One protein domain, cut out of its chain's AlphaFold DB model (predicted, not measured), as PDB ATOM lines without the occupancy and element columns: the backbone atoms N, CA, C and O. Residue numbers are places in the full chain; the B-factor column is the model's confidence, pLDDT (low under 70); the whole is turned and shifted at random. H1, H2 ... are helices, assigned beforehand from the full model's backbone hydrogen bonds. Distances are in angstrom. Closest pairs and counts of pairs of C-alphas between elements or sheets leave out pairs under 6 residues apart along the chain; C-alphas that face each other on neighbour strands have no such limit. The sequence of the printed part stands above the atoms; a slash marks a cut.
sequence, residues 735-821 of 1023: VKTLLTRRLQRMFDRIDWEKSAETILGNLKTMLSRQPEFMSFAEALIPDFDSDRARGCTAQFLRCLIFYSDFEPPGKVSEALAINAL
ATOM      1  N   VAL A 735     356.843 300.532 298.923       87.06
ATOM      2  CA  VAL A 735     357.377 301.511 299.890       87.06
ATOM      3  C   VAL A 735     357.178 302.953 299.402       87.06
ATOM      4  O   VAL A 735     356.802 303.833 300.176       87.06
ATOM      5  N   LYS A 736     357.346 303.187 298.094       89.06
ATOM      6  CA  LYS A 736     357.122 304.486 297.450       89.06
ATOM      7  C   LYS A 736     355.664 304.954 297.565       89.06
ATOM      8  O   LYS A 736     355.413 306.112 297.888       89.06
ATOM      9  N   THR A 737     354.700 304.050 297.374       88.88
ATOM     10  CA  THR A 737     353.264 304.336 297.527       88.88
ATOM     11  C   THR A 737     352.904 304.658 298.977       88.88
ATOM     12  O   THR A 737     352.135 305.591 299.223       88.88
ATOM     13  N   LEU A 738     353.469 303.924 299.943       88.62
ATOM     14  CA  LEU A 738     353.280 304.195 301.374       88.62
ATOM     15  C   LEU A 738     353.841 305.574 301.750       88.62
ATOM     16  O   LEU A 738     353.142 306.359 302.397       88.62
ATOM     17  N   LEU A 739     355.041 305.913 301.262       89.50
ATOM     18  CA  LEU A 739     355.651 307.226 301.454       89.50
ATOM     19  C   LEU A 739     354.794 308.355 300.855       89.50
ATOM     20  O   LEU A 739     354.495 309.311 301.567       89.50
ATOM     21  N   THR A 740     354.333 308.243 299.603       90.00
ATOM     22  CA  THR A 740     353.450 309.254 298.985       90.00
ATOM     23  C   THR A 740     352.158 309.447 299.791       90.00
ATOM     24  O   THR A 740     351.782 310.586 300.071       90.00
ATOM     25  N   ARG A 741     351.507 308.365 300.250       88.56
ATOM     26  CA  ARG A 741     350.316 308.447 301.125       88.56
ATOM     27  C   ARG A 741     350.619 309.144 302.455       88.56
ATOM     28  O   ARG A 741     349.796 309.920 302.949       88.56
ATOM     29  N   ARG A 742     351.797 308.897 303.036       88.06
ATOM     30  CA  ARG A 742     352.214 309.501 304.307       88.06
ATOM     31  C   ARG A 742     352.585 310.979 304.166       88.06
ATOM     32  O   ARG A 742     352.229 311.772 305.038       88.06
ATOM     33  N   LEU A 743     353.235 311.358 303.062       89.88
ATOM     34  CA  LEU A 743     353.497 312.753 302.698       89.88
ATOM     35  C   LEU A 743     352.181 313.511 302.487       89.88
ATOM     36  O   LEU A 743     351.978 314.526 303.151       89.88
ATOM     37  N   GLN A 744     351.244 312.979 301.693       89.38
ATOM     38  CA  GLN A 744     349.912 313.570 301.498       89.38
ATOM     39  C   GLN A 744     349.235 313.872 302.845       89.38
ATOM     40  O   GLN A 744     348.979 315.031 303.160       89.38
ATOM     41  N   ARG A 745     349.096 312.865 303.717       85.94
ATOM     42  CA  ARG A 745     348.486 313.012 305.056       85.94
ATOM     43  C   ARG A 745     349.224 313.971 305.999       85.94
ATOM     44  O   ARG A 745     348.626 314.440 306.970       85.94
ATOM     45  N   MET A 746     350.510 314.242 305.772       88.38
ATOM     46  CA  MET A 746     351.258 315.272 306.498       88.38
ATOM     47  C   MET A 746     350.924 316.675 305.969       88.38
ATOM     48  O   MET A 746     350.763 317.590 306.772       88.38
ATOM     49  N   PHE A 747     350.777 316.833 304.651       89.69
ATOM     50  CA  PHE A 747     350.442 318.097 303.989       89.69
ATOM     51  C   PHE A 747     348.950 318.468 304.126       89.69
ATOM     52  O   PHE A 747     348.634 319.645 304.293       89.69
ATOM     53  N   ASP A 748     348.040 317.491 304.174       86.62
ATOM     54  CA  ASP A 748     346.596 317.694 304.412       86.62
ATOM     55  C   ASP A 748     346.295 318.322 305.785       86.62
ATOM     56  O   ASP A 748     345.248 318.928 305.997       86.62
ATOM     57  N   ARG A 749     347.209 318.153 306.748       86.12
ATOM     58  CA  ARG A 749     347.091 318.667 308.124       86.12
ATOM     59  C   ARG A 749     347.636 320.088 308.288       86.12
ATOM     60  O   ARG A 749     347.651 320.602 309.406       86.12
ATOM     61  N   ILE A 750     348.126 320.697 307.211       87.56
ATOM     62  CA  ILE A 750     348.742 322.020 307.236       87.56
ATOM     63  C   ILE A 750     347.697 323.088 306.929       87.56
ATOM     64  O   ILE A 750     346.954 323.017 305.958       87.56
ATOM     65  N   ASP A 751     347.698 324.120 307.764       85.56
ATOM     66  CA  ASP A 751     347.081 325.401 307.453       85.56
ATOM     67  C   ASP A 751     347.940 326.119 306.398       85.56
ATOM     68  O   ASP A 751     349.052 326.584 306.679       85.56
ATOM     69  N   TRP A 752     347.411 326.165 305.174       86.31
ATOM     70  CA  TRP A 752     348.064 326.727 303.995       86.31
ATOM     71  C   TRP A 752     347.955 328.252 303.886       86.31
ATOM     72  O   TRP A 752     348.578 328.828 302.991       86.31
ATOM     73  N   GLU A 753     347.234 328.938 304.778       85.31
ATOM     74  CA  GLU A 753     347.129 330.405 304.772       85.31
ATOM     75  C   GLU A 753     348.426 331.052 305.288       85.31
ATOM     76  O   GLU A 753     348.903 332.042 304.724       85.31
ATOM     77  N   LYS A 754     349.079 330.409 306.266       87.94
ATOM     78  CA  LYS A 754     350.339 330.824 306.922       87.94
ATOM     79  C   LYS A 754     351.516 331.086 305.962       87.94
ATOM     80  O   LYS A 754     351.511 330.681 304.798       87.94
ATOM     81  N   SER A 755     352.559 331.776 306.442       86.12
ATOM     82  CA  SER A 755     353.758 332.057 305.632       86.12
ATOM     83  C   SER A 755     354.494 330.768 305.239       86.12
ATOM     84  O   SER A 755     354.472 329.781 305.977       86.12
ATOM     85  N   ALA A 756     355.173 330.772 304.087       82.56
ATOM     86  CA  ALA A 756     355.920 329.606 303.602       82.56
ATOM     87  C   ALA A 756     356.981 329.134 304.616       82.56
ATOM     88  O   ALA A 756     357.140 327.936 304.833       82.56
ATOM     89  N   GLU A 757     357.640 330.062 305.311       81.56
ATOM     90  CA  GLU A 757     358.592 329.765 306.390       81.56
ATOM     91  C   GLU A 757     357.927 329.038 307.568       81.56
ATOM     92  O   GLU A 757     358.452 328.033 308.048       81.56
ATOM     93  N   THR A 758     356.735 329.485 307.982       84.31
ATOM     94  CA  THR A 758     355.943 328.840 309.045       84.31
ATOM     95  C   THR A 758     355.533 327.426 308.636       84.31
ATOM     96  O   THR A 758     355.661 326.485 309.418       84.31
ATOM     97  N   ILE A 759     355.089 327.252 307.387       86.00
ATOM     98  CA  ILE A 759     354.723 325.949 306.819       86.00
ATOM     99  C   ILE A 759     355.937 325.005 306.802       86.00
ATOM    100  O   ILE A 759     355.835 323.866 307.257       86.00
ATOM    101  N   LEU A 760     357.107 325.478 306.363       84.75
ATOM    102  CA  LEU A 760     358.352 324.701 306.353       84.75
ATOM    103  C   LEU A 760     358.860 324.375 307.770       84.75
ATOM    104  O   LEU A 760     359.428 323.303 307.979       84.75
ATOM    105  N   GLY A 761     358.650 325.260 308.749       83.06
ATOM    106  CA  GLY A 761     358.923 324.994 310.166       83.06
ATOM    107  C   GLY A 761     358.018 323.898 310.740       83.06
ATOM    108  O   GLY A 761     358.503 322.957 311.376       83.06
ATOM    109  N   ASN A 762     356.719 323.964 310.441       86.38
ATOM    110  CA  ASN A 762     355.741 322.945 310.826       86.38
ATOM    111  C   ASN A 762     356.069 321.584 310.192       86.38
ATOM    112  O   ASN A 762     356.132 320.589 310.908       86.38
ATOM    113  N   LEU A 763     356.376 321.545 308.890       87.31
ATOM    114  CA  LEU A 763     356.785 320.331 308.171       87.31
ATOM    115  C   LEU A 763     357.996 319.647 308.821       87.31
ATOM    116  O   LEU A 763     357.936 318.459 309.133       87.31
ATOM    117  N   LYS A 764     359.074 320.394 309.102       84.00
ATOM    118  CA  LYS A 764     360.263 319.858 309.797       84.00
ATOM    119  C   LYS A 764     359.912 319.309 311.184       84.00
ATOM    120  O   LYS A 764     360.405 318.251 311.562       84.00
ATOM    121  N   THR A 765     359.029 319.995 311.912       84.31
ATOM    122  CA  THR A 765     358.569 319.603 313.258       84.31
ATOM    123  C   THR A 765     357.642 318.382 313.243       84.31
ATOM    124  O   THR A 765     357.606 317.622 314.207       84.31
ATOM    125  N   MET A 766     356.888 318.163 312.162       85.94
ATOM    126  CA  MET A 766     356.071 316.958 311.970       85.94
ATOM    127  C   MET A 766     356.911 315.759 311.522       85.94
ATOM    128  O   MET A 766     356.617 314.636 311.932       85.94
ATOM    129  N   LEU A 767     357.956 315.993 310.723       85.31
ATOM    130  CA  LEU A 767     358.887 314.968 310.251       85.31
ATOM    131  C   LEU A 767     359.799 314.460 311.379       85.31
ATOM    132  O   LEU A 767     359.934 313.254 311.554       85.31
ATOM    133  N   SER A 768     360.347 315.345 312.219       80.19
ATOM    134  CA  SER A 768     361.182 314.945 313.369       80.19
ATOM    135  C   SER A 768     360.430 314.176 314.467       80.19
ATOM    136  O   SER A 768     361.057 313.595 315.349       80.19
ATOM    137  N   ARG A 769     359.090 314.150 314.412       80.00
ATOM    138  CA  ARG A 769     358.207 313.411 315.332       80.00
ATOM    139  C   ARG A 769     357.701 312.073 314.775       80.00
ATOM    140  O   ARG A 769     356.941 311.404 315.470       80.00
ATOM    141  N   GLN A 770     358.075 311.702 313.550       79.62
ATOM    142  CA  GLN A 770     357.594 310.500 312.860       79.62
ATOM    143  C   GLN A 770     358.779 309.632 312.405       79.62
ATOM    144  O   GLN A 770     359.327 309.869 311.323       79.62
ATOM    145  N   PRO A 771     359.219 308.653 313.223       73.44
ATOM    146  CA  PRO A 771     360.336 307.776 312.872       73.44
ATOM    147  C   PRO A 771     360.053 306.895 311.647       73.44
ATOM    148  O   PRO A 771     361.005 306.457 311.009       73.44
ATOM    149  N   GLU A 772     358.789 306.687 311.267       77.88
ATOM    150  CA  GLU A 772     358.389 305.864 310.113       77.88
ATOM    151  C   GLU A 772     358.927 306.418 308.780       77.88
ATOM    152  O   GLU A 772     359.191 305.680 307.836       77.88
ATOM    153  N   PHE A 773     359.176 307.730 308.691       85.94
ATOM    154  CA  PHE A 773     359.841 308.295 307.514       85.94
ATOM    155  C   PHE A 773     361.301 307.832 307.369       85.94
ATOM    156  O   PHE A 773     361.820 307.838 306.254       85.94
ATOM    157  N   MET A 774     361.969 307.428 308.458       85.19
ATOM    158  CA  MET A 774     363.337 306.901 308.404       85.19
ATOM    159  C   MET A 774     363.368 305.469 307.859       85.19
ATOM    160  O   MET A 774     364.228 305.196 307.032       85.19
ATOM    161  N   SER A 775     362.420 304.589 308.218       82.81
ATOM    162  CA  SER A 775     362.353 303.235 307.632       82.81
ATOM    163  C   SER A 775     362.036 303.286 306.134       82.81
ATOM    164  O   SER A 775     362.698 302.617 305.339       82.81
ATOM    165  N   PHE A 776     361.116 304.164 305.713       86.75
ATOM    166  CA  PHE A 776     360.876 304.425 304.288       86.75
ATOM    167  C   PHE A 776     362.132 304.930 303.558       86.75
ATOM    168  O   PHE A 776     362.378 304.534 302.420       86.75
ATOM    169  N   ALA A 777     362.953 305.771 304.194       86.50
ATOM    170  CA  ALA A 777     364.195 306.257 303.600       86.50
ATOM    171  C   ALA A 777     365.304 305.196 303.550       86.50
ATOM    172  O   ALA A 777     365.981 305.092 302.532       86.50
ATOM    173  N   GLU A 778     365.457 304.383 304.597       86.50
ATOM    174  CA  GLU A 778     366.397 303.253 304.640       86.50
ATOM    175  C   GLU A 778     366.097 302.225 303.534       86.50
ATOM    176  O   GLU A 778     367.023 301.673 302.940       86.50
ATOM    177  N   ALA A 779     364.818 302.030 303.190       84.62
ATOM    178  CA  ALA A 779     364.388 301.155 302.099       84.62
ATOM    179  C   ALA A 779     364.487 301.784 300.688       84.62
ATOM    180  O   ALA A 779     364.718 301.062 299.718       84.62
ATOM    181  N   LEU A 780     364.316 303.107 300.541       85.62
ATOM    182  CA  LEU A 780     364.322 303.795 299.234       85.62
ATOM    183  C   LEU A 780     365.683 304.387 298.831       85.62
ATOM    184  O   LEU A 780     365.935 304.581 297.640       85.62
ATOM    185  N   ILE A 781     366.561 304.688 299.792       84.69
ATOM    186  CA  ILE A 781     367.836 305.387 299.580       84.69
ATOM    187  C   ILE A 781     368.998 304.447 299.956       84.69
ATOM    188  O   ILE A 781     369.385 304.367 301.120       84.69
ATOM    189  N   PRO A 782     369.613 303.738 298.990       79.00
ATOM    190  CA  PRO A 782     370.783 302.907 299.268       79.00
ATOM    191  C   PRO A 782     371.934 303.712 299.882       79.00
ATOM    192  O   PRO A 782     372.215 304.822 299.429       79.00
ATOM    193  N   ASP A 783     372.612 303.122 300.869       83.69
ATOM    194  CA  ASP A 783     373.629 303.751 301.727       83.69
ATOM    195  C   ASP A 783     373.126 304.912 302.618       83.69
ATOM    196  O   ASP A 783     373.902 305.815 302.927       83.69
ATOM    197  N   PHE A 784     371.858 304.935 303.039       87.25
ATOM    198  CA  PHE A 784     371.325 305.976 303.935       87.25
ATOM    199  C   PHE A 784     372.032 306.047 305.311       87.25
ATOM    200  O   PHE A 784     372.419 305.036 305.897       87.25
ATOM    201  N   ASP A 785     372.183 307.268 305.836       84.06
ATOM    202  CA  ASP A 785     372.764 307.604 307.142       84.06
ATOM    203  C   ASP A 785     371.691 308.275 308.020       84.06
ATOM    204  O   ASP A 785     371.463 309.490 307.960       84.06
ATOM    205  N   SER A 786     370.982 307.464 308.814       84.19
ATOM    206  CA  SER A 786     369.815 307.909 309.587       84.19
ATOM    207  C   SER A 786     370.159 308.874 310.727       84.19
ATOM    208  O   SER A 786     369.364 309.770 311.028       84.19
ATOM    209  N   ASP A 787     371.359 308.792 311.306       81.06
ATOM    210  CA  ASP A 787     371.834 309.770 312.294       81.06
ATOM    211  C   ASP A 787     372.075 311.145 311.663       81.06
ATOM    212  O   ASP A 787     371.675 312.174 312.217       81.06
ATOM    213  N   ARG A 788     372.656 311.179 310.461       76.75
ATOM    214  CA  ARG A 788     372.858 312.429 309.723       76.75
ATOM    215  C   ARG A 788     371.536 313.020 309.220       76.75
ATOM    216  O   ARG A 788     371.343 314.236 309.299       76.75
ATOM    217  N   ALA A 789     370.588 312.177 308.808       81.31
ATOM    218  CA  ALA A 789     369.239 312.590 308.419       81.31
ATOM    219  C   ALA A 789     368.464 313.276 309.560       81.31
ATOM    220  O   ALA A 789     367.814 314.300 309.327       81.31
ATOM    221  N   ARG A 790     368.579 312.776 310.805       80.12
ATOM    222  CA  ARG A 790     367.984 313.404 312.006       80.12
ATOM    223  C   ARG A 790     368.432 314.860 312.165       80.12
ATOM    224  O   ARG A 790     367.587 315.736 312.346       80.12
ATOM    225  N   GLY A 791     369.735 315.123 312.035       73.25
ATOM    226  CA  GLY A 791     370.304 316.475 312.135       73.25
ATOM    227  C   GLY A 791     370.006 317.390 310.938       73.25
ATOM    228  O   GLY A 791     370.139 318.606 311.049       73.25
ATOM    229  N   CYS A 792     369.592 316.832 309.796       77.69
ATOM    230  CA  CYS A 792     369.430 317.544 308.522       77.69
ATOM    231  C   CYS A 792     367.985 317.480 307.988       77.69
ATOM    232  O   CYS A 792     367.757 317.363 306.781       77.69
ATOM    233  N   THR A 793     366.992 317.604 308.879       81.75
ATOM    234  CA  THR A 793     365.550 317.382 308.621       81.75
ATOM    235  C   THR A 793     364.993 318.129 307.398       81.75
ATOM    236  O   THR A 793     364.058 317.661 306.752       81.75
ATOM    237  N   ALA A 794     365.566 319.288 307.054       79.81
ATOM    238  CA  ALA A 794     365.196 320.053 305.864       79.81
ATOM    239  C   ALA A 794     365.604 319.354 304.553       79.81
ATOM    240  O   ALA A 794     364.790 319.269 303.641       79.81
ATOM    241  N   GLN A 795     366.833 318.835 304.468       81.50
ATOM    242  CA  GLN A 795     367.299 318.067 303.307       81.50
ATOM    243  C   GLN A 795     366.569 316.729 303.223       81.50
ATOM    244  O   GLN A 795     366.140 316.318 302.149       81.50
ATOM    245  N   PHE A 796     366.368 316.099 304.385       87.62
ATOM    246  CA  PHE A 796     365.653 314.838 304.516       87.62
ATOM    247  C   PHE A 796     364.249 314.908 303.898       87.62
ATOM    248  O   PHE A 796     363.919 314.081 303.051       87.62
ATOM    249  N   LEU A 797     363.470 315.951 304.210       88.12
ATOM    250  CA  LEU A 797     362.160 316.183 303.593       88.12
ATOM    251  C   LEU A 797     362.228 316.316 302.061       88.12
ATOM    252  O   LEU A 797     361.386 315.754 301.366       88.12
ATOM    253  N   ARG A 798     363.220 317.039 301.526       87.00
ATOM    254  CA  ARG A 798     363.371 317.244 300.071       87.00
ATOM    255  C   ARG A 798     363.736 315.954 299.341       87.00
ATOM    256  O   ARG A 798     363.209 315.695 298.263       87.00
ATOM    257  N   CYS A 799     364.576 315.118 299.946       87.81
ATOM    258  CA  CYS A 799     364.872 313.790 299.419       87.81
ATOM    259  C   CYS A 799     363.663 312.852 299.509       87.81
ATOM    260  O   CYS A 799     363.360 312.203 298.518       87.81
ATOM    261  N   LEU A 800     362.918 312.825 300.621       90.00
ATOM    262  CA  LEU A 800     361.681 312.034 300.715       90.00
ATOM    263  C   LEU A 800     360.673 312.407 299.619       90.00
ATOM    264  O   LEU A 800     360.102 311.521 298.995       90.00
ATOM    265  N   ILE A 801     360.495 313.705 299.347       89.75
ATOM    266  CA  ILE A 801     359.632 314.177 298.256       89.75
ATOM    267  C   ILE A 801     360.172 313.693 296.900       89.75
ATOM    268  O   ILE A 801     359.424 313.080 296.148       89.75
ATOM    269  N   PHE A 802     361.466 313.873 296.612       89.06
ATOM    270  CA  PHE A 802     362.088 313.458 295.345       89.06
ATOM    271  C   PHE A 802     362.087 311.940 295.085       89.06
ATOM    272  O   PHE A 802     361.955 311.520 293.938       89.06
ATOM    273  N   TYR A 803     362.215 311.112 296.125       87.31
ATOM    274  CA  TYR A 803     362.126 309.648 296.012       87.31
ATOM    275  C   TYR A 803     360.671 309.135 295.952       87.31
ATOM    276  O   TYR A 803     360.450 307.936 295.783       87.31
ATOM    277  N   SER A 804     359.678 310.024 296.053       87.12
ATOM    278  CA  SER A 804     358.242 309.727 295.988       87.12
ATOM    279  C   SER A 804     357.594 310.299 294.719       87.12
ATOM    280  O   SER A 804     358.200 311.098 294.015       87.12
ATOM    281  N   ASP A 805     356.338 309.935 294.448       84.25
ATOM    282  CA  ASP A 805     355.508 310.591 293.416       84.25
ATOM    283  C   ASP A 805     354.598 311.686 294.017       84.25
ATOM    284  O   ASP A 805     353.468 311.884 293.578       84.25
ATOM    285  N   PHE A 806     355.033 312.347 295.096       88.81
ATOM    286  CA  PHE A 806     354.259 313.394 295.768       88.81
ATOM    287  C   PHE A 806     354.587 314.792 295.221       88.81
ATOM    288  O   PHE A 806     355.706 315.281 295.383       88.81
ATOM    289  N   GLU A 807     353.596 315.475 294.642       88.94
ATOM    290  CA  GLU A 807     353.725 316.869 294.202       88.94
ATOM    291  C   GLU A 807     353.412 317.852 295.355       88.94
ATOM    292  O   GLU A 807     352.264 317.943 295.798       88.94
ATOM    293  N   PRO A 808     354.393 318.626 295.867       86.69
ATOM    294  CA  PRO A 808     354.144 319.592 296.934       86.69
ATOM    295  C   PRO A 808     353.379 320.831 296.420       86.69
ATOM    296  O   PRO A 808     353.690 321.334 295.337       86.69
ATOM    297  N   PRO A 809     352.451 321.416 297.208       86.06
ATOM    298  CA  PRO A 809     351.695 322.604 296.811       86.06
ATOM    299  C   PRO A 809     352.580 323.789 296.396       86.06
ATOM    300  O   PRO A 809     353.583 324.099 297.043       86.06
ATOM    301  N   GLY A 810     352.161 324.514 295.353       82.69
ATOM    302  CA  GLY A 810     352.967 325.553 294.690       82.69
ATOM    303  C   GLY A 810     353.489 326.690 295.585       82.69
ATOM    304  O   GLY A 810     354.494 327.309 295.257       82.69
ATOM    305  N   LYS A 811     352.871 326.929 296.751       82.25
ATOM    306  CA  LYS A 811     353.332 327.904 297.761       82.25
ATOM    307  C   LYS A 811     354.658 327.510 298.438       82.25
ATOM    308  O   LYS A 811     355.297 328.355 299.058       82.25
ATOM    309  N   VAL A 812     355.067 326.240 298.341       85.12
ATOM    310  CA  VAL A 812     356.299 325.697 298.950       85.12
ATOM    311  C   VAL A 812     357.140 324.833 298.001       85.12
ATOM    312  O   VAL A 812     358.230 324.417 298.390       85.12
ATOM    313  N   SER A 813     356.687 324.574 296.771       85.31
ATOM    314  CA  SER A 813     357.357 323.652 295.840       85.31
ATOM    315  C   SER A 813     358.803 324.052 295.513       85.31
ATOM    316  O   SER A 813     359.687 323.206 295.609       85.31
ATOM    317  N   GLU A 814     359.091 325.332 295.238       81.56
ATOM    318  CA  GLU A 814     360.470 325.802 294.984       81.56
ATOM    319  C   GLU A 814     361.385 325.604 296.211       81.56
ATOM    320  O   GLU A 814     362.559 325.275 296.073       81.56
ATOM    321  N   ALA A 815     360.855 325.752 297.429       78.69
ATOM    322  CA  ALA A 815     361.619 325.567 298.667       78.69
ATOM    323  C   ALA A 815     361.826 324.086 299.049       78.69
ATOM    324  O   ALA A 815     362.708 323.776 299.859       78.69
ATOM    325  N   LEU A 816     361.014 323.191 298.478       85.00
ATOM    326  CA  LEU A 816     361.053 321.742 298.682       85.00
ATOM    327  C   LEU A 816     361.712 320.975 297.521       85.00
ATOM    328  O   LEU A 816     361.970 319.781 297.660       85.00
ATOM    329  N   ALA A 817     362.034 321.647 296.414       84.19
ATOM    330  CA  ALA A 817     362.780 321.071 295.303       84.19
ATOM    331  C   ALA A 817     364.183 320.611 295.748       84.19
ATOM    332  O   ALA A 817     364.912 321.342 296.424       84.19
ATOM    333  N   ILE A 818     364.562 319.387 295.370       83.06
ATOM    334  CA  ILE A 818     365.831 318.778 295.778       83.06
ATOM    335  C   ILE A 818     367.043 319.527 295.206       83.06
ATOM    336  O   ILE A 818     367.103 319.872 294.026       83.06
ATOM    337  N   ASN A 819     368.049 319.745 296.050       75.56
ATOM    338  CA  ASN A 819     369.317 320.357 295.664       75.56
ATOM    339  C   ASN A 819     370.345 319.269 295.343       75.56
ATOM    340  O   ASN A 819     370.353 318.204 295.961       75.56
ATOM    341  N   ALA A 820     371.305 319.568 294.462       68.69
ATOM    342  CA  ALA A 820     372.376 318.641 294.069       68.69
ATOM    343  C   ALA A 820     373.277 318.144 295.230       68.69
ATOM    344  O   ALA A 820     374.093 317.247 295.031       68.69
ATOM    345  N   LEU A 821     373.134 318.729 296.425       73.19
ATOM    346  CA  LEU A 821     373.844 318.372 297.655       73.19
ATOM    347  C   LEU A 821     372.951 317.730 298.732       73.19
ATOM    348  O   LEU A 821     373.480 317.315 299.759       73.19
TER     349      LEU A 821
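AT A GLANCE: This is residues 735 to 821 of the 1023 residues of an uncharacterized protein of Endozoicomonas numazuensis (UniProt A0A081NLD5). Look for a small globule of six helices that cross rather than lie side by side, with H5 through the middle and H1, H2, H3, H4 and H6 placed round it. H3 and H4 are toward one end of the longest axis, and the link from H1 to H2 is at the other. The printed part has 87 residues with six named helices, H1 to H6 in chain order, and no named strand; its class is all helix. It is compact, with a radius of gyration of the C-alphas of 12.2 A and spans of 37 by 25 by 25 A.

IN THESE COORDINATES: Find C-alpha 735 at (357.377, 301.511, 299.890); from there H1 runs 18.4 A to residue 747. Next come H2, residues 756 to 767, 16.3 A long, and H3, residues 772 to 780, 12.6 A. H4 is residues 786 to 791, 9.0 A. H5, residues 793 to 802, runs 14.3 A to C-alpha 802 at (362.088, 313.458, 295.345). H6 is residues 813 to 816, 5.0 A.

HOW THE PARTS SIT: Begin at the hub, H5. It touches H2 about perpendicular at 90 degrees, closest at C-alphas 793 and 764, 6.0 A apart. It only just touches H6, with 3 pairs of C-alphas within 8 A, closest at 798 and 816, 5.2 A. H1 touches H3, closest at C-alphas 735 and 776, 6.3 A. H4 and H6 are apart. In H1, H2, H3 and H5 every O i to N i+4 pair is within hydrogen-bond range; in H4 1 of 2 is, and H6 is too short for one.

THE WHOLE: The C-alphas of Glu 753 and Asp 783 are farthest apart, 37.7 A. The printed part has no cut and no long link. Residue 820 is under pLDDT 70.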